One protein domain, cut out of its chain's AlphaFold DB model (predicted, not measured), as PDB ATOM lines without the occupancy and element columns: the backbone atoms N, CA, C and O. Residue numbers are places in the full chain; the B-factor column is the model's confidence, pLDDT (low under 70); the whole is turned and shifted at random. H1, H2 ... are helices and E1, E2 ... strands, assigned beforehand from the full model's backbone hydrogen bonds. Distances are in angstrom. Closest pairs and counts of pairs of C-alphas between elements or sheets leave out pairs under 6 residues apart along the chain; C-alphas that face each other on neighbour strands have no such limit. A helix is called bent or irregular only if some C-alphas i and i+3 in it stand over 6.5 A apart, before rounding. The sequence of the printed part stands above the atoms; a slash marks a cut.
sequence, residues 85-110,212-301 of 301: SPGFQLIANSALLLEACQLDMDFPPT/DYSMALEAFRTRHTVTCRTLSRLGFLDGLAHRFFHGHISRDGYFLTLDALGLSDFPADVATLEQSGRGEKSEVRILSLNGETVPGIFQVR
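AT A GLANCE: This is residues 85 to 110 and 212 to 301 of the 301 residues of an uncharacterized protein of Pseudomonas savastanoi pv. phaseolicola (UniProt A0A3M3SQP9). The bent helix H3 runs through this model: its long arm H3b is in the middle, with H1, H2, H4 and H5 packed round it, while arm H3a turns away steeply near H2. A bent hairpin, E1 and E2, meets the helices at H4. The printed part has 116 residues with five named helices, then two named strands forming an antiparallel sheet, order E1 - E2. It is mostly helix and only just loose, close to compact: the radius of gyration of the C-alphas is 16.2 A, the spans 46 by 44 by 25 A.

HOW THE PARTS SIT: H3, residues 212 to 245, was assigned as one helix by its hydrogen bonds but is bent: C-alphas 223 and 226 are 8.0 A apart, and its arms H3a, residues 212 to 223, and H3b, residues 226 to 245, stand at a steep tilt of 66 degrees. H1, residues 86 to 92, touches residues 234 to 241 of H3b, the closest C-alphas being Gly 87 and Asp 238 at 4.9 A; they run opposite ways at a shallow tilt of 34 degrees, only just short of steep. H2, residues 95 to 106, touches H3b with residues 96 to 100 alone, closest at the C-alphas of Glu 99 and Thr 227, 6.7 A. H4, residues 251 to 260, forms a helical hairpin with H3b, a shallow tilt of 11 degrees, opposite ways; the closest C-alphas, Phe 244 and Tyr 254, are 6.6 A apart. H5, residues 270 to 274, touches H3b, closest at the C-alphas of Thr 230 and Glu 274, 6.0 A. E1, residues 284 to 289, and E2, residues 292 to 300, form a hairpin; N 285 and O 299 are 2.8 A apart, within hydrogen-bond range. The closest C-alphas of H4 and E2, Thr 257 and Val 300, are 6.6 A apart. Every O i to N i+4 pair is within hydrogen-bond range in H2, H3a, H3b, H4 and H5, and 2 of 3 in H1.

IN THESE COORDINATES: H1 begins at C-alpha 86, (-39.070, -32.288, 125.195). H3b measures 28.3 A from first to last C-alpha, H3a 16.4 A and H2 16.3 A. E2, 18.8 A long, bends by 90 degrees at residue 295 and ends at C-alpha 300, (-49.036, -38.146, 106.175).

THE WHOLE: The C-alphas farthest apart, Asp 212 and Arg 251, are 48.3 A apart. Residues 111 to 211 are not printed, and C-alphas 110 and 212 are 13.2 A apart across the cut. Of the links printed whole, none is long. Residue 276 alone has pLDDT under 70.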
ATOM      1  N   SER A  85     -41.450 -32.075 129.452       83.69
ATOM      2  CA  SER A  85     -41.683 -32.319 128.035       83.69
ATOM      3  C   SER A  85     -40.468 -31.908 127.189       83.69
ATOM      4  O   SER A  85     -39.779 -30.933 127.521       83.69
ATOM      5  N   PRO A  86     -40.165 -32.638 126.099       83.56
ATOM      6  CA  PRO A  86     -39.070 -32.288 125.195       83.56
ATOM      7  C   PRO A  86     -39.245 -30.891 124.585       83.56
ATOM      8  O   PRO A  86     -38.276 -30.149 124.447       83.56
ATOM      9  N   GLY A  87     -40.486 -30.496 124.280       85.56
ATOM     10  CA  GLY A  87     -40.787 -29.174 123.743       85.56
ATOM     11  C   GLY A  87     -40.516 -28.043 124.737       85.56
ATOM     12  O   GLY A  87     -40.077 -26.964 124.336       85.56
ATOM     13  N   PHE A  88     -40.694 -28.276 126.043       86.25
ATOM     14  CA  PHE A  88     -40.396 -27.256 127.049       86.25
ATOM     15  C   PHE A  88     -38.907 -26.904 127.106       86.25
ATOM     16  O   PHE A  88     -38.559 -25.739 127.291       86.25
ATOM     17  N   GLN A  89     -38.019 -27.877 126.886       85.88
ATOM     18  CA  GLN A  89     -36.573 -27.629 126.860       85.88
ATOM     19  C   GLN A  89     -36.170 -26.675 125.728       85.88
ATOM     20  O   GLN A  89     -35.255 -25.873 125.908       85.88
ATOM     21  N   LEU A  90     -36.889 -26.717 124.602       86.62
ATOM     22  CA  LEU A  90     -36.644 -25.844 123.456       86.62
ATOM     23  C   LEU A  90     -37.071 -24.397 123.715       86.62
ATOM     24  O   LEU A  90     -36.418 -23.482 123.224       86.62
ATOM     25  N   ILE A  91     -38.129 -24.166 124.503       87.94
ATOM     26  CA  ILE A  91     -38.628 -22.809 124.768       87.94
ATOM     27  C   ILE A  91     -38.017 -22.170 126.021       87.94
ATOM     28  O   ILE A  91     -37.697 -20.983 125.988       87.94
ATOM     29  N   ALA A  92     -37.808 -22.932 127.100       83.94
ATOM     30  CA  ALA A  92     -37.570 -22.403 128.449       83.94
ATOM     31  C   ALA A  92     -36.374 -21.444 128.575       83.94
ATOM     32  O   ALA A  92     -36.429 -20.513 129.374       83.94
ATOM     33  N   ASN A  93     -35.318 -21.652 127.784       80.00
ATOM     34  CA  ASN A  93     -34.097 -20.836 127.807       80.00
ATOM     35  C   ASN A  93     -33.840 -20.126 126.468       80.00
ATOM     36  O   ASN A  93     -32.693 -19.877 126.105       80.00
ATOM     37  N   SER A  94     -34.897 -19.840 125.706       86.75
ATOM     38  CA  SER A  94     -34.792 -19.280 124.356       86.75
ATOM     39  C   SER A  94     -35.494 -17.929 124.228       86.75
ATOM     40  O   SER A  94     -36.396 -17.601 125.001       86.75
ATOM     41  N   ALA A  95     -35.127 -17.167 123.194       90.69
ATOM     42  CA  ALA A  95     -35.838 -15.945 122.819       90.69
ATOM     43  C   ALA A  95     -37.319 -16.206 122.484       90.69
ATOM     44  O   ALA A  95     -38.152 -15.334 122.713       90.69
ATOM     45  N   LEU A  96     -37.665 -17.429 122.057       89.31
ATOM     46  CA  LEU A  96     -39.038 -17.829 121.743       89.31
ATOM     47  C   LEU A  96     -39.980 -17.697 122.950       89.31
ATOM     48  O   LEU A  96     -41.165 -17.435 122.765       89.31
ATOM     49  N   LEU A  97     -39.474 -17.824 124.184       90.25
ATOM     50  CA  LEU A  97     -40.276 -17.558 125.381       90.25
ATOM     51  C   LEU A  97     -40.654 -16.076 125.487       90.25
ATOM     52  O   LEU A  97     -41.804 -15.757 125.774       90.25
ATOM     53  N   LEU A  98     -39.703 -15.174 125.235       92.44
ATOM     54  CA  LEU A  98     -39.958 -13.732 125.249       92.44
ATOM     55  C   LEU A  98     -40.907 -13.337 124.116       92.44
ATOM     56  O   LEU A  98     -41.811 -12.537 124.333       92.44
ATOM     57  N   GLU A  99     -40.753 -13.935 122.935       90.62
ATOM     58  CA  GLU A  99     -41.680 -13.730 121.820       90.62
ATOM     59  C   GLU A  99     -43.087 -14.268 122.122       90.62
ATOM     60  O   GLU A  99     -44.076 -13.637 121.753       90.62
ATOM     61  N   ALA A 100     -43.200 -15.396 122.833       89.06
ATOM     62  CA  ALA A 100     -44.481 -15.919 123.301       89.06
ATOM     63  C   ALA A 100     -45.142 -14.992 124.335       89.06
ATOM     64  O   ALA A 100     -46.355 -14.799 124.299       89.06
ATOM     65  N   CYS A 101     -44.362 -14.374 125.226       89.06
ATOM     66  CA  CYS A 101     -44.872 -13.334 126.119       89.06
ATOM     67  C   CYS A 101     -45.303 -12.080 125.344       89.06
ATOM     68  O   CYS A 101     -46.351 -11.513 125.636       89.06
ATOM     69  N   GLN A 102     -44.531 -11.662 124.335       90.31
ATOM     70  CA  GLN A 102     -44.879 -10.520 123.487       90.31
ATOM     71  C   GLN A 102     -46.190 -10.761 122.729       90.31
ATOM     72  O   GLN A 102     -47.004  -9.852 122.621       90.31
ATOM     73  N   LEU A 103     -46.415 -11.987 122.251       89.38
ATOM     74  CA  LEU A 103     -47.665 -12.408 121.620       89.38
ATOM     75  C   LEU A 103     -48.891 -12.184 122.513       89.38
ATOM     76  O   LEU A 103     -49.917 -11.728 122.020       89.38
ATOM     77  N   ASP A 104     -48.786 -12.506 123.803       87.75
ATOM     78  CA  ASP A 104     -49.870 -12.315 124.774       87.75
ATOM     79  C   ASP A 104     -50.126 -10.823 125.042       87.75
ATOM     80  O   ASP A 104     -51.271 -10.376 125.068       87.75
ATOM     81  N   MET A 105     -49.056 -10.029 125.152       88.75
ATOM     82  CA  MET A 105     -49.140  -8.581 125.377       88.75
ATOM     83  C   MET A 105     -49.685  -7.806 124.171       88.75
ATOM     84  O   MET A 105     -50.403  -6.823 124.349       88.75
ATOM     85  N   ASP A 106     -49.339  -8.234 122.956       89.38
ATOM     86  CA  ASP A 106     -49.765  -7.596 121.707       89.38
ATOM     87  C   ASP A 106     -51.128  -8.106 121.213       89.38
ATOM     88  O   ASP A 106     -51.656  -7.574 120.228       89.38
ATOM     89  N   PHE A 107     -51.704  -9.131 121.857       87.94
ATOM     90  CA  PHE A 107     -52.969  -9.713 121.423       87.94
ATOM     91  C   PHE A 107     -54.085  -8.657 121.460       87.94
ATOM     92  O   PHE A 107     -54.317  -8.032 122.501       87.94
ATOM     93  N   PRO A 108     -54.818  -8.445 120.348       87.88
ATOM     94  CA  PRO A 108     -55.896  -7.474 120.327       87.88
ATOM     95  C   PRO A 108     -56.959  -7.801 121.379       87.88
ATOM     96  O   PRO A 108     -57.240  -8.975 121.639       87.88
ATOM     97  N   PRO A 109     -57.613  -6.786 121.963       89.38
ATOM     98  CA  PRO A 109     -58.685  -7.027 122.910       89.38
ATOM     99  C   PRO A 109     -59.783  -7.901 122.301       89.38
ATOM    100  O   PRO A 109     -60.001  -7.941 121.084       89.38
ATOM    101  N   THR A 110     -60.531  -8.589 123.166       89.56
ATOM    102  CA  THR A 110     -61.698  -9.352 122.713       89.56
ATOM    103  C   THR A 110     -62.660  -8.438 121.957       89.56
ATOM    104  O   THR A 110     -62.816  -7.265 122.301       89.56
ATOM    105  N   ASP A 212     -62.074  -2.044 111.163       93.44
ATOM    106  CA  ASP A 212     -60.979  -1.582 112.017       93.44
ATOM    107  C   ASP A 212     -60.492  -2.703 112.944       93.44
ATOM    108  O   ASP A 212     -59.283  -2.915 113.087       93.44
ATOM    109  N   TYR A 213     -61.415  -3.491 113.507       93.56
ATOM    110  CA  TYR A 213     -61.059  -4.668 114.299       93.56
ATOM    111  C   TYR A 213     -60.351  -5.738 113.458       93.56
ATOM    112  O   TYR A 213     -59.336  -6.296 113.881       93.56
ATOM    113  N   SER A 214     -60.843  -5.995 112.244       90.81
ATOM    114  CA  SER A 214     -60.215  -6.932 111.307       90.81
ATOM    115  C   SER A 214     -58.813  -6.475 110.909       90.81
ATOM    116  O   SER A 214     -57.885  -7.281 110.897       90.81
ATOM    117  N   MET A 215     -58.612  -5.176 110.670       91.44
ATOM    118  CA  MET A 215     -57.287  -4.608 110.412       91.44
ATOM    119  C   MET A 215     -56.340  -4.771 111.608       91.44
ATOM    120  O   MET A 215     -55.171  -5.101 111.409       91.44
ATOM    121  N   ALA A 216     -56.824  -4.583 112.840       89.06
ATOM    122  CA  ALA A 216     -56.022  -4.805 114.042       89.06
ATOM    123  C   ALA A 216     -55.601  -6.279 114.190       89.06
ATOM    124  O   ALA A 216     -54.436  -6.563 114.478       89.06
ATOM    125  N   LEU A 217     -56.517  -7.217 113.928       90.12
ATOM    126  CA  LEU A 217     -56.218  -8.651 113.926       90.12
ATOM    127  C   LEU A 217     -55.218  -9.037 112.832       90.12
ATOM    128  O   LEU A 217     -54.292  -9.800 113.099       90.12
ATOM    129  N   GLU A 218     -55.368  -8.509 111.618       89.81
ATOM    130  CA  GLU A 218     -54.438  -8.784 110.518       89.81
ATOM    131  C   GLU A 218     -53.050  -8.185 110.766       89.81
ATOM    132  O   GLU A 218     -52.037  -8.833 110.492       89.81
ATOM    133  N   ALA A 219     -52.971  -6.991 111.358       90.38
ATOM    134  CA  ALA A 219     -51.703  -6.397 111.771       90.38
ATOM    135  C   ALA A 219     -50.996  -7.255 112.833       90.38
ATOM    136  O   ALA A 219     -49.793  -7.506 112.717       90.38
ATOM    137  N   PHE A 220     -51.741  -7.753 113.827       91.31
ATOM    138  CA  PHE A 220     -51.229  -8.694 114.824       91.31
ATOM    139  C   PHE A 220     -50.728  -9.991 114.172       91.31
ATOM    140  O   PHE A 220     -49.578 -10.387 114.374       91.31
ATOM    141  N   ARG A 221     -51.552 -10.624 113.324       89.44
ATOM    142  CA  ARG A 221     -51.188 -11.859 112.608       89.44
ATOM    143  C   ARG A 221     -49.926 -11.669 111.784       89.44
ATOM    144  O   ARG A 221     -49.007 -12.472 111.902       89.44
ATOM    145  N   THR A 222     -49.857 -10.597 111.002       89.62
ATOM    146  CA  THR A 222     -48.704 -10.283 110.148       89.62
ATOM    147  C   THR A 222     -47.440 -10.098 110.980       89.62
ATOM    148  O   THR A 222     -46.406 -10.684 110.665       89.62
ATOM    149  N   ARG A 223     -47.525  -9.336 112.077       92.31
ATOM    150  CA  ARG A 223     -46.387  -9.077 112.968       92.31
ATOM    151  C   ARG A 223     -45.830 -10.356 113.585       92.31
ATOM    152  O   ARG A 223     -44.616 -10.507 113.652       92.31
ATOM    153  N   HIS A 224     -46.699 -11.272 114.006       89.69
ATOM    154  CA  HIS A 224     -46.290 -12.462 114.751       89.69
ATOM    155  C   HIS A 224     -46.420 -13.772 113.969       89.69
ATOM    156  O   HIS A 224     -46.406 -14.848 114.565       89.69
ATOM    157  N   THR A 225     -46.526 -13.722 112.635       88.12
ATOM    158  CA  THR A 225     -46.725 -14.923 111.801       88.12
ATOM    159  C   THR A 225     -45.645 -15.974 112.064       88.12
ATOM    160  O   THR A 225     -45.957 -17.156 112.217       88.12
ATOM    161  N   VAL A 226     -44.379 -15.550 112.148       89.25
ATOM    162  CA  VAL A 226     -43.242 -16.452 112.384       89.25
ATOM    163  C   VAL A 226     -43.337 -17.088 113.769       89.25
ATOM    164  O   VAL A 226     -43.360 -18.312 113.857       89.25
ATOM    165  N   THR A 227     -43.491 -16.288 114.825       89.50
ATOM    166  CA  THR A 227     -43.610 -16.781 116.203       89.50
ATOM    167  C   THR A 227     -44.802 -17.728 116.365       89.50
ATOM    168  O   THR A 227     -44.641 -18.830 116.887       89.50
ATOM    169  N   CYS A 228     -45.984 -17.372 115.842       88.62
ATOM    170  CA  CYS A 228     -47.164 -18.244 115.852       88.62
ATOM    171  C   CYS A 228     -46.890 -19.579 115.153       88.62
ATOM    172  O   CYS A 228     -47.272 -20.632 115.664       88.62
ATOM    173  N   ARG A 229     -46.210 -19.564 114.002       86.56
ATOM    174  CA  ARG A 229     -45.854 -20.783 113.266       86.56
ATOM    175  C   ARG A 229     -44.865 -21.643 114.052       86.56
ATOM    176  O   ARG A 229     -45.076 -22.851 114.161       86.56
ATOM    177  N   THR A 230     -43.821 -21.037 114.613       89.12
ATOM    178  CA  THR A 230     -42.788 -21.729 115.397       89.12
ATOM    179  C   THR A 230     -43.383 -22.363 116.653       89.12
ATOM    180  O   THR A 230     -43.163 -23.548 116.897       89.12
ATOM    181  N   LEU A 231     -44.219 -21.632 117.400       88.88
ATOM    182  CA  LEU A 231     -44.943 -22.167 118.558       88.88
ATOM    183  C   LEU A 231     -45.923 -23.277 118.159       88.88
ATOM    184  O   LEU A 231     -45.972 -24.316 118.815       88.88
ATOM    185  N   SER A 232     -46.664 -23.112 117.059       86.56
ATOM    186  CA  SER A 232     -47.583 -24.153 116.575       86.56
ATOM    187  C   SER A 232     -46.835 -25.445 116.234       86.56
ATOM    188  O   SER A 232     -47.254 -26.531 116.636       86.56
ATOM    189  N   ARG A 233     -45.687 -25.332 115.550       88.44
ATOM    190  CA  ARG A 233     -44.815 -26.469 115.238       88.44
ATOM    191  C   ARG A 233     -44.250 -27.109 116.501       88.44
ATOM    192  O   ARG A 233     -44.265 -28.332 116.608       88.44
ATOM    193  N   LEU A 234     -43.793 -26.304 117.460       89.62
ATOM    194  CA  LEU A 234     -43.286 -26.788 118.741       89.62
ATOM    195  C   LEU A 234     -44.350 -27.590 119.497       89.62
ATOM    196  O   LEU A 234     -44.076 -28.704 119.931       89.62
ATOM    197  N   GLY A 235     -45.569 -27.060 119.619       87.38
ATOM    198  CA  GLY A 235     -46.649 -27.754 120.317       87.38
ATOM    199  C   GLY A 235     -47.102 -29.031 119.600       87.38
ATOM    200  O   GLY A 235     -47.419 -30.018 120.261       87.38
ATOM    201  N   PHE A 236     -47.071 -29.053 118.263       87.75
ATOM    202  CA  PHE A 236     -47.314 -30.273 117.490       87.75
ATOM    203  C   PHE A 236     -46.231 -31.335 117.739       87.75
ATOM    204  O   PHE A 236     -46.555 -32.491 118.012       87.75
ATOM    205  N   LEU A 237     -44.953 -30.948 117.694       90.38
ATOM    206  CA  LEU A 237     -43.824 -31.846 117.949       90.38
ATOM    207  C   LEU A 237     -43.829 -32.383 119.384       90.38
ATOM    208  O   LEU A 237     -43.580 -33.568 119.589       90.38
ATOM    209  N   ASP A 238     -44.156 -31.546 120.368       89.75
ATOM    210  CA  ASP A 238     -44.270 -31.972 121.765       89.75
ATOM    211  C   ASP A 238     -45.387 -33.014 121.941       89.75
ATOM    212  O   ASP A 238     -45.182 -34.069 122.548       89.75
ATOM    213  N   GLY A 239     -46.548 -32.785 121.314       88.06
ATOM    214  CA  GLY A 239     -47.646 -33.754 121.276       88.06
ATOM    215  C   GLY A 239     -47.271 -35.062 120.565       88.06
ATOM    216  O   GLY A 239     -47.639 -36.148 121.028       88.06
ATOM    217  N   LEU A 240     -46.507 -34.978 119.472       89.56
ATOM    218  CA  LEU A 240     -45.987 -36.131 118.734       89.56
ATOM    219  C   LEU A 240     -45.037 -36.968 119.605       89.56
ATOM    220  O   LEU A 240     -45.219 -38.182 119.728       89.56
ATOM    221  N   ALA A 241     -44.063 -36.323 120.253       89.62
ATOM    222  CA  ALA A 241     -43.107 -36.978 121.141       89.62
ATOM    223  C   ALA A 241     -43.803 -37.638 122.340       89.62
ATOM    224  O   ALA A 241     -43.492 -38.778 122.688       89.62
ATOM    225  N   HIS A 242     -44.796 -36.965 122.928       87.50
ATOM    226  CA  HIS A 242     -45.583 -37.516 124.027       87.50
ATOM    227  C   HIS A 242     -46.343 -38.786 123.610       87.50
ATOM    228  O   HIS A 242     -46.279 -39.808 124.297       87.50
ATOM    229  N   ARG A 243     -47.017 -38.770 122.452       86.06
ATOM    230  CA  ARG A 243     -47.731 -39.950 121.932       86.06
ATOM    231  C   ARG A 243     -46.791 -41.103 121.590       86.06
ATOM    232  O   ARG A 243     -47.146 -42.251 121.851       86.06
ATOM    233  N   PHE A 244     -45.607 -40.812 121.052       88.94
ATOM    234  CA  PHE A 244     -44.585 -41.826 120.790       88.94
ATOM    235  C   PHE A 244     -44.075 -42.461 122.087       88.94
ATOM    236  O   PHE A 244     -44.063 -43.685 122.205       88.94
ATOM    237  N   PHE A 245     -43.739 -41.645 123.091       87.00
ATOM    238  CA  PHE A 245     -43.268 -42.122 124.395       87.00
ATOM    239  C   PHE A 245     -44.283 -43.040 125.092       87.00
ATOM    240  O   PHE A 245     -43.904 -44.028 125.717       87.00
ATOM    241  N   HIS A 246     -45.580 -42.754 124.944       86.00
ATOM    242  CA  HIS A 246     -46.662 -43.576 125.494       86.00
ATOM    243  C   HIS A 246     -47.096 -44.747 124.594       86.00
ATOM    244  O   HIS A 246     -48.040 -45.459 124.935       86.00
ATOM    245  N   GLY A 247     -46.424 -44.976 123.460       86.06
ATOM    246  CA  GLY A 247     -46.719 -46.088 122.553       86.06
ATOM    247  C   GLY A 247     -48.061 -45.968 121.822       86.06
ATOM    248  O   GLY A 247     -48.594 -46.972 121.356       86.06
ATOM    249  N   HIS A 248     -48.621 -44.758 121.728       87.12
ATOM    250  CA  HIS A 248     -49.865 -44.490 121.000       87.12
ATOM    251  C   HIS A 248     -49.673 -44.384 119.487       87.12
ATOM    252  O   HIS A 248     -50.652 -44.462 118.751       87.12
ATOM    253  N   ILE A 249     -48.434 -44.194 119.035       88.44
ATOM    254  CA  ILE A 249     -48.057 -44.209 117.622       88.44
ATOM    255  C   ILE A 249     -46.863 -45.132 117.421       88.44
ATOM    256  O   ILE A 249     -46.026 -45.292 118.317       88.44
ATOM    257  N   SER A 250     -46.786 -45.748 116.247       89.44
ATOM    258  CA  SER A 250     -45.652 -46.580 115.873       89.44
ATOM    259  C   SER A 250     -44.375 -45.752 115.688       89.44
ATOM    260  O   SER A 250     -44.400 -44.533 115.498       89.44
ATOM    261  N   ARG A 251     -43.223 -46.434 115.713       91.56
ATOM    262  CA  ARG A 251     -41.932 -45.818 115.388       91.56
ATOM    263  C   ARG A 251     -41.927 -45.253 113.967       91.56
ATOM    264  O   ARG A 251     -41.433 -44.148 113.765       91.56
ATOM    265  N   ASP A 252     -42.493 -45.987 113.014       90.50
ATOM    266  CA  ASP A 252     -42.535 -45.562 111.616       90.50
ATOM    267  C   ASP A 252     -43.419 -44.324 111.458       90.50
ATOM    268  O   ASP A 252     -42.991 -43.356 110.841       90.50
ATOM    269  N   GLY A 253     -44.589 -44.284 112.104       88.50
ATOM    270  CA  GLY A 253     -45.457 -43.103 112.105       88.50
ATOM    271  C   GLY A 253     -44.812 -41.878 112.752       88.50
ATOM    272  O   GLY A 253     -44.980 -40.763 112.255       88.50
ATOM    273  N   TYR A 254     -44.022 -42.067 113.813       91.75
ATOM    274  CA  TYR A 254     -43.246 -40.988 114.427       91.75
ATOM    275  C   TYR A 254     -42.225 -40.384 113.450       91.75
ATOM    276  O   TYR A 254     -42.266 -39.181 113.191       91.75
ATOM    277  N   PHE A 255     -41.351 -41.207 112.861       92.38
ATOM    278  CA  PHE A 255     -40.319 -40.721 111.934       92.38
ATOM    279  C   PHE A 255     -40.892 -40.228 110.605       92.38
ATOM    280  O   PHE A 255     -40.383 -39.258 110.054       92.38
ATOM    281  N   LEU A 256     -41.979 -40.828 110.116       91.75
ATOM    282  CA  LEU A 256     -42.694 -40.343 108.937       91.75
ATOM    283  C   LEU A 256     -43.279 -38.944 109.181       91.75
ATOM    284  O   LEU A 256     -43.208 -38.078 108.314       91.75
ATOM    285  N   THR A 257     -43.819 -38.699 110.378       90.62
ATOM    286  CA  THR A 257     -44.356 -37.382 110.750       90.62
ATOM    287  C   THR A 257     -43.248 -36.342 110.943       90.62
ATOM    288  O   THR A 257     -43.438 -35.180 110.587       90.62
ATOM    289  N   LEU A 258     -42.083 -36.735 111.472       92.00
ATOM    290  CA  LEU A 258     -40.909 -35.855 111.520       92.00
ATOM    291  C   LEU A 258     -40.410 -35.511 110.112       92.00
ATOM    292  O   LEU A 258     -40.222 -34.329 109.817       92.00
ATOM    293  N   ASP A 259     -40.287 -36.506 109.227       91.12
ATOM    294  CA  ASP A 259     -39.879 -36.287 107.836       91.12
ATOM    295  C   ASP A 259     -40.863 -35.353 107.126       91.12
ATOM    296  O   ASP A 259     -40.429 -34.436 106.444       91.12
ATOM    297  N   ALA A 260     -42.170 -35.467 107.377       90.12
ATOM    298  CA  ALA A 260     -43.178 -34.558 106.819       90.12
ATOM    299  C   ALA A 260     -42.969 -33.087 107.200       90.12
ATOM    300  O   ALA A 260     -43.371 -32.188 106.458       90.12
ATOM    301  N   LEU A 261     -42.309 -32.838 108.330       88.50
ATOM    302  CA  LEU A 261     -41.889 -31.511 108.775       88.50
ATOM    303  C   LEU A 261     -40.469 -31.146 108.311       88.50
ATOM    304  O   LEU A 261     -39.961 -30.101 108.709       88.50
ATOM    305  N   GLY A 262     -39.817 -31.985 107.508       89.56
ATOM    306  CA  GLY A 262     -38.435 -31.823 107.058       89.56
ATOM    307  C   GLY A 262     -37.397 -32.121 108.142       89.56
ATOM    308  O   GLY A 262     -36.326 -31.522 108.127       89.56
ATOM    309  N   LEU A 263     -37.719 -32.980 109.114       90.19
ATOM    310  CA  LEU A 263     -36.856 -33.306 110.251       90.19
ATOM    311  C   LEU A 263     -36.472 -34.790 110.239       90.19
ATOM    312  O   LEU A 263     -37.330 -35.651 110.071       90.19
ATOM    313  N   SER A 264     -35.195 -35.099 110.476       88.31
ATOM    314  CA  SER A 264     -34.750 -36.484 110.698       88.31
ATOM    315  C   SER A 264     -35.025 -36.957 112.125       88.31
ATOM    316  O   SER A 264     -35.332 -38.125 112.346       88.31
ATOM    317  N   ASP A 265     -34.937 -36.033 113.083       90.88
ATOM    318  CA  ASP A 265     -35.014 -36.279 114.518       90.88
ATOM    319  C   ASP A 265     -35.775 -35.147 115.222       90.88
ATOM    320  O   ASP A 265     -36.094 -34.115 114.624       90.88
ATOM    321  N   PHE A 266     -36.078 -35.334 116.510       91.12
ATOM    322  CA  PHE A 266     -36.658 -34.260 117.313       91.12
ATOM    323  C   PHE A 266     -35.682 -33.067 117.372       91.12
ATOM    324  O   PHE A 266     -34.490 -33.293 117.603       91.12
ATOM    325  N   PRO A 267     -36.143 -31.815 117.185       91.19
ATOM    326  CA  PRO A 267     -35.260 -30.651 117.159       91.19
ATOM    327  C   PRO A 267     -34.425 -30.515 118.432       91.19
ATOM    328  O   PRO A 267     -34.945 -30.661 119.536       91.19
ATOM    329  N   ALA A 268     -33.140 -30.197 118.271       88.56
ATOM    330  CA  ALA A 268     -32.230 -29.934 119.386       88.56
ATOM    331  C   ALA A 268     -32.216 -28.453 119.809       88.56
ATOM    332  O   ALA A 268     -31.849 -28.136 120.938       88.56
ATOM    333  N   ASP A 269     -32.622 -27.549 118.912       88.31
ATOM    334  CA  ASP A 269     -32.641 -26.106 119.132       88.31
ATOM    335  C   ASP A 269     -33.812 -25.420 118.404       88.31
ATOM    336  O   ASP A 269     -34.520 -26.015 117.586       88.31
ATOM    337  N   VAL A 270     -34.020 -24.137 118.720       86.31
ATOM    338  CA  VAL A 270     -35.084 -23.317 118.120       86.31
ATOM    339  C   VAL A 270     -34.814 -22.999 116.648       86.31
ATOM    340  O   VAL A 270     -35.758 -22.940 115.865       86.31
ATOM    341  N   ALA A 271     -33.552 -22.873 116.230       86.06
ATOM    342  CA  ALA A 271     -33.222 -22.594 114.831       86.06
ATOM    343  C   ALA A 271     -33.729 -23.713 113.902       86.06
ATOM    344  O   ALA A 271     -34.232 -23.458 112.808       86.06
ATOM    345  N   THR A 272     -33.677 -24.958 114.373       86.00
ATOM    346  CA  THR A 272     -34.213 -26.131 113.677       86.00
ATOM    347  C   THR A 272     -35.750 -26.105 113.593       86.00
ATOM    348  O   THR A 272     -36.325 -26.566 112.606       86.00
ATOM    349  N   LEU A 273     -36.444 -25.509 114.577       83.88
ATOM    350  CA  LEU A 273     -37.904 -25.306 114.526       83.88
ATOM    351  C   LEU A 273     -38.318 -24.271 113.473       83.88
ATOM    352  O   LEU A 273     -39.420 -24.356 112.924       83.88
ATOM    353  N   GLU A 274     -37.467 -23.293 113.186       82.19
ATOM    354  CA  GLU A 274     -37.770 -22.220 112.234       82.19
ATOM    355  C   GLU A 274     -37.535 -22.636 110.778       82.19
ATOM    356  O   GLU A 274     -38.220 -22.148 109.869       82.19
ATOM    357  N   GLN A 275     -36.619 -23.584 110.553       80.12
ATOM    358  CA  GLN A 275     -36.292 -24.115 109.232       80.12
ATOM    359  C   GLN A 275     -37.495 -24.813 108.602       80.12
ATOM    360  O   GLN A 275     -37.932 -25.875 109.040       80.12
ATOM    361  N   SER A 276     -38.047 -24.213 107.552       68.31
ATOM    362  CA  SER A 276     -39.124 -24.822 106.772       68.31
ATOM    363  C   SER A 276     -38.512 -25.738 105.716       68.31
ATOM    364  O   SER A 276     -37.820 -25.259 104.821       68.31
ATOM    365  N   GLY A 277     -38.764 -27.039 105.823       71.25
ATOM    366  CA  GLY A 277     -38.312 -28.046 104.867       71.25
ATOM    367  C   GLY A 277     -39.464 -28.944 104.443       71.25
ATOM    368  O   GLY A 277     -40.428 -29.122 105.187       71.25
ATOM    369  N   ARG A 278     -39.370 -29.500 103.235       75.12
ATOM    370  CA  ARG A 278     -40.227 -30.606 102.805       75.12
ATOM    371  C   ARG A 278     -39.473 -31.904 103.064       75.12
ATOM    372  O   ARG A 278     -38.290 -31.974 102.741       75.12
ATOM    373  N   GLY A 279     -40.163 -32.897 103.612       79.06
ATOM    374  CA  GLY A 279     -39.633 -34.250 103.733       79.06
ATOM    375  C   GLY A 279     -39.180 -34.824 102.405       79.06
ATOM    376  O   GLY A 279     -39.757 -34.528 101.355       79.06
ATOM    377  N   GLU A 280     -38.143 -35.653 102.452       81.50
ATOM    378  CA  GLU A 280     -37.653 -36.345 101.260       81.50
ATOM    379  C   GLU A 280     -38.469 -37.607 100.968       81.50
ATOM    380  O   GLU A 280     -38.503 -38.071  99.827       81.50
ATOM    381  N   LYS A 281     -39.113 -38.176 101.994       84.44
ATOM    382  CA  LYS A 281     -39.706 -39.520 101.945       84.44
ATOM    383  C   LYS A 281     -41.206 -39.536 102.213       84.44
ATOM    384  O   LYS A 281     -41.829 -40.568 101.990       84.44
ATOM    385  N   SER A 282     -41.767 -38.419 102.663       86.00
ATOM    386  CA  SER A 282     -43.160 -38.293 103.081       86.00
ATOM    387  C   SER A 282     -43.993 -37.415 102.146       86.00
ATOM    388  O   SER A 282     -43.534 -36.441 101.538       86.00
ATOM    389  N   GLU A 283     -45.274 -37.755 102.056       86.62
ATOM    390  CA  GLU A 283     -46.290 -36.994 101.347       86.62
ATOM    391  C   GLU A 283     -47.346 -36.480 102.335       86.62
ATOM    392  O   GLU A 283     -47.982 -37.257 103.048       86.62
ATOM    393  N   VAL A 284     -47.578 -35.164 102.346       86.50
ATOM    394  CA  VAL A 284     -48.645 -34.535 103.138       86.50
ATOM    395  C   VAL A 284     -49.838 -34.235 102.237       86.50
ATOM    396  O   VAL A 284     -49.720 -33.494 101.261       86.50
ATOM    397  N   ARG A 285     -51.005 -34.782 102.581       85.88
ATOM    398  CA  ARG A 285     -52.278 -34.537 101.891       85.88
ATOM    399  C   ARG A 285     -53.250 -33.820 102.812       85.88
ATOM    400  O   ARG A 285     -53.546 -34.301 103.902       85.88
ATOM    401  N   ILE A 286     -53.772 -32.684 102.365       85.44
ATOM    402  CA  ILE A 286     -54.771 -31.913 103.111       85.44
ATOM    403  C   ILE A 286     -56.140 -32.570 102.934       85.44
ATOM    404  O   ILE A 286     -56.522 -32.930 101.817       85.44
ATOM    405  N   LEU A 287     -56.891 -32.720 104.028       83.50
ATOM    406  CA  LEU A 287     -58.262 -33.215 103.949       83.50
ATOM    407  C   LEU A 287     -59.154 -32.145 103.314       83.50
ATOM    408  O   LEU A 287     -59.173 -31.005 103.767       83.50
ATOM    409  N   SER A 288     -59.911 -32.515 102.282       82.81
ATOM    410  CA  SER A 288     -60.902 -31.634 101.656       82.81
ATOM    411  C   SER A 288     -62.266 -32.315 101.626       82.81
ATOM    412  O   SER A 288     -62.361 -33.486 101.258       82.81
ATOM    413  N   LEU A 289     -63.315 -31.588 102.000       81.12
ATOM    414  CA  LEU A 289     -64.707 -32.035 101.966       81.12
ATOM    415  C   LEU A 289     -65.475 -31.123 101.010       81.12
ATOM    416  O   LEU A 289     -65.448 -29.909 101.163       81.12
ATOM    417  N   ASN A 290     -66.130 -31.693  99.994       83.56
ATOM    418  CA  ASN A 290     -66.858 -30.939  98.960       83.56
ATOM    419  C   ASN A 290     -66.023 -29.856  98.240       83.56
ATOM    420  O   ASN A 290     -66.562 -28.856  97.781       83.56
ATOM    421  N   GLY A 291     -64.707 -30.059  98.127       82.38
ATOM    422  CA  GLY A 291     -63.787 -29.091  97.517       82.38
ATOM    423  C   GLY A 291     -63.271 -28.011  98.473       82.38
ATOM    424  O   GLY A 291     -62.385 -27.254  98.088       82.38
ATOM    425  N   GLU A 292     -63.747 -27.974  99.720       81.94
ATOM    426  CA  GLU A 292     -63.246 -27.075 100.759       81.94
ATOM    427  C   GLU A 292     -62.225 -27.789 101.647       81.94
ATOM    428  O   GLU A 292     -62.468 -28.886 102.157       81.94
ATOM    429  N   THR A 293     -61.061 -27.172 101.839       79.88
ATOM    430  CA  THR A 293     -60.015 -27.703 102.720       79.88
ATOM    431  C   THR A 293     -60.451 -27.608 104.176       79.88
ATOM    432  O   THR A 293     -60.815 -26.527 104.635       79.88
ATOM    433  N   VAL A 294     -60.342 -28.706 104.921       78.31
ATOM    434  CA  VAL A 294     -60.611 -28.726 106.360       78.31
ATOM    435  C   VAL A 294     -59.386 -28.178 107.101       78.31
ATOM    436  O   VAL A 294     -58.318 -28.800 107.046       78.31
ATOM    437  N   PRO A 295     -59.490 -27.030 107.798       73.56
ATOM    438  CA  PRO A 295     -58.344 -26.439 108.477       73.56
ATOM    439  C   PRO A 295     -57.788 -27.366 109.560       73.56
ATOM    440  O   PRO A 295     -58.534 -27.953 110.340       73.56
ATOM    441  N   GLY A 296     -56.460 -27.482 109.623       70.62
ATOM    442  CA  GLY A 296     -55.768 -28.218 110.685       70.62
ATOM    443  C   GLY A 296     -55.802 -29.746 110.573       70.62
ATOM    444  O   GLY A 296     -55.260 -30.409 111.455       70.62
ATOM    445  N   ILE A 297     -56.385 -30.319 109.510       78.25
ATOM    446  CA  ILE A 297     -56.429 -31.774 109.302       78.25
ATOM    447  C   ILE A 297     -55.658 -32.161 108.039       78.25
ATOM    448  O   ILE A 297     -55.952 -31.709 106.930       78.25
ATOM    449  N   PHE A 298     -54.681 -33.048 108.209       81.56
ATOM    450  CA  PHE A 298     -53.857 -33.573 107.127       81.56
ATOM    451  C   PHE A 298     -53.511 -35.045 107.360       81.56
ATOM    452  O   PHE A 298     -53.504 -35.534 108.488       81.56
ATOM    453  N   GLN A 299     -53.227 -35.750 106.270       84.62
ATOM    454  CA  GLN A 299     -52.723 -37.115 106.260       84.62
ATOM    455  C   GLN A 299     -51.252 -37.105 105.846       84.62
ATOM    456  O   GLN A 299     -50.898 -36.452 104.866       84.62
ATOM    457  N   VAL A 300     -50.425 -37.870 106.556       85.00
ATOM    458  CA  VAL A 300     -49.036 -38.146 106.175       85.00
ATOM    459  C   VAL A 300     -48.945 -39.573 105.629       85.00
ATOM    460  O   VAL A 300     -49.576 -40.478 106.183       85.00
ATOM    461  N   ARG A 301     -48.220 -39.763 104.523       81.06
ATOM    462  CA  ARG A 301     -47.949 -41.058 103.883       81.06
ATOM    463  C   ARG A 301     -46.481 -41.224 103.555       81.06
ATOM    464  O   ARG A 301     -45.840 -40.186 103.287       81.06
TER     465      ARG A 301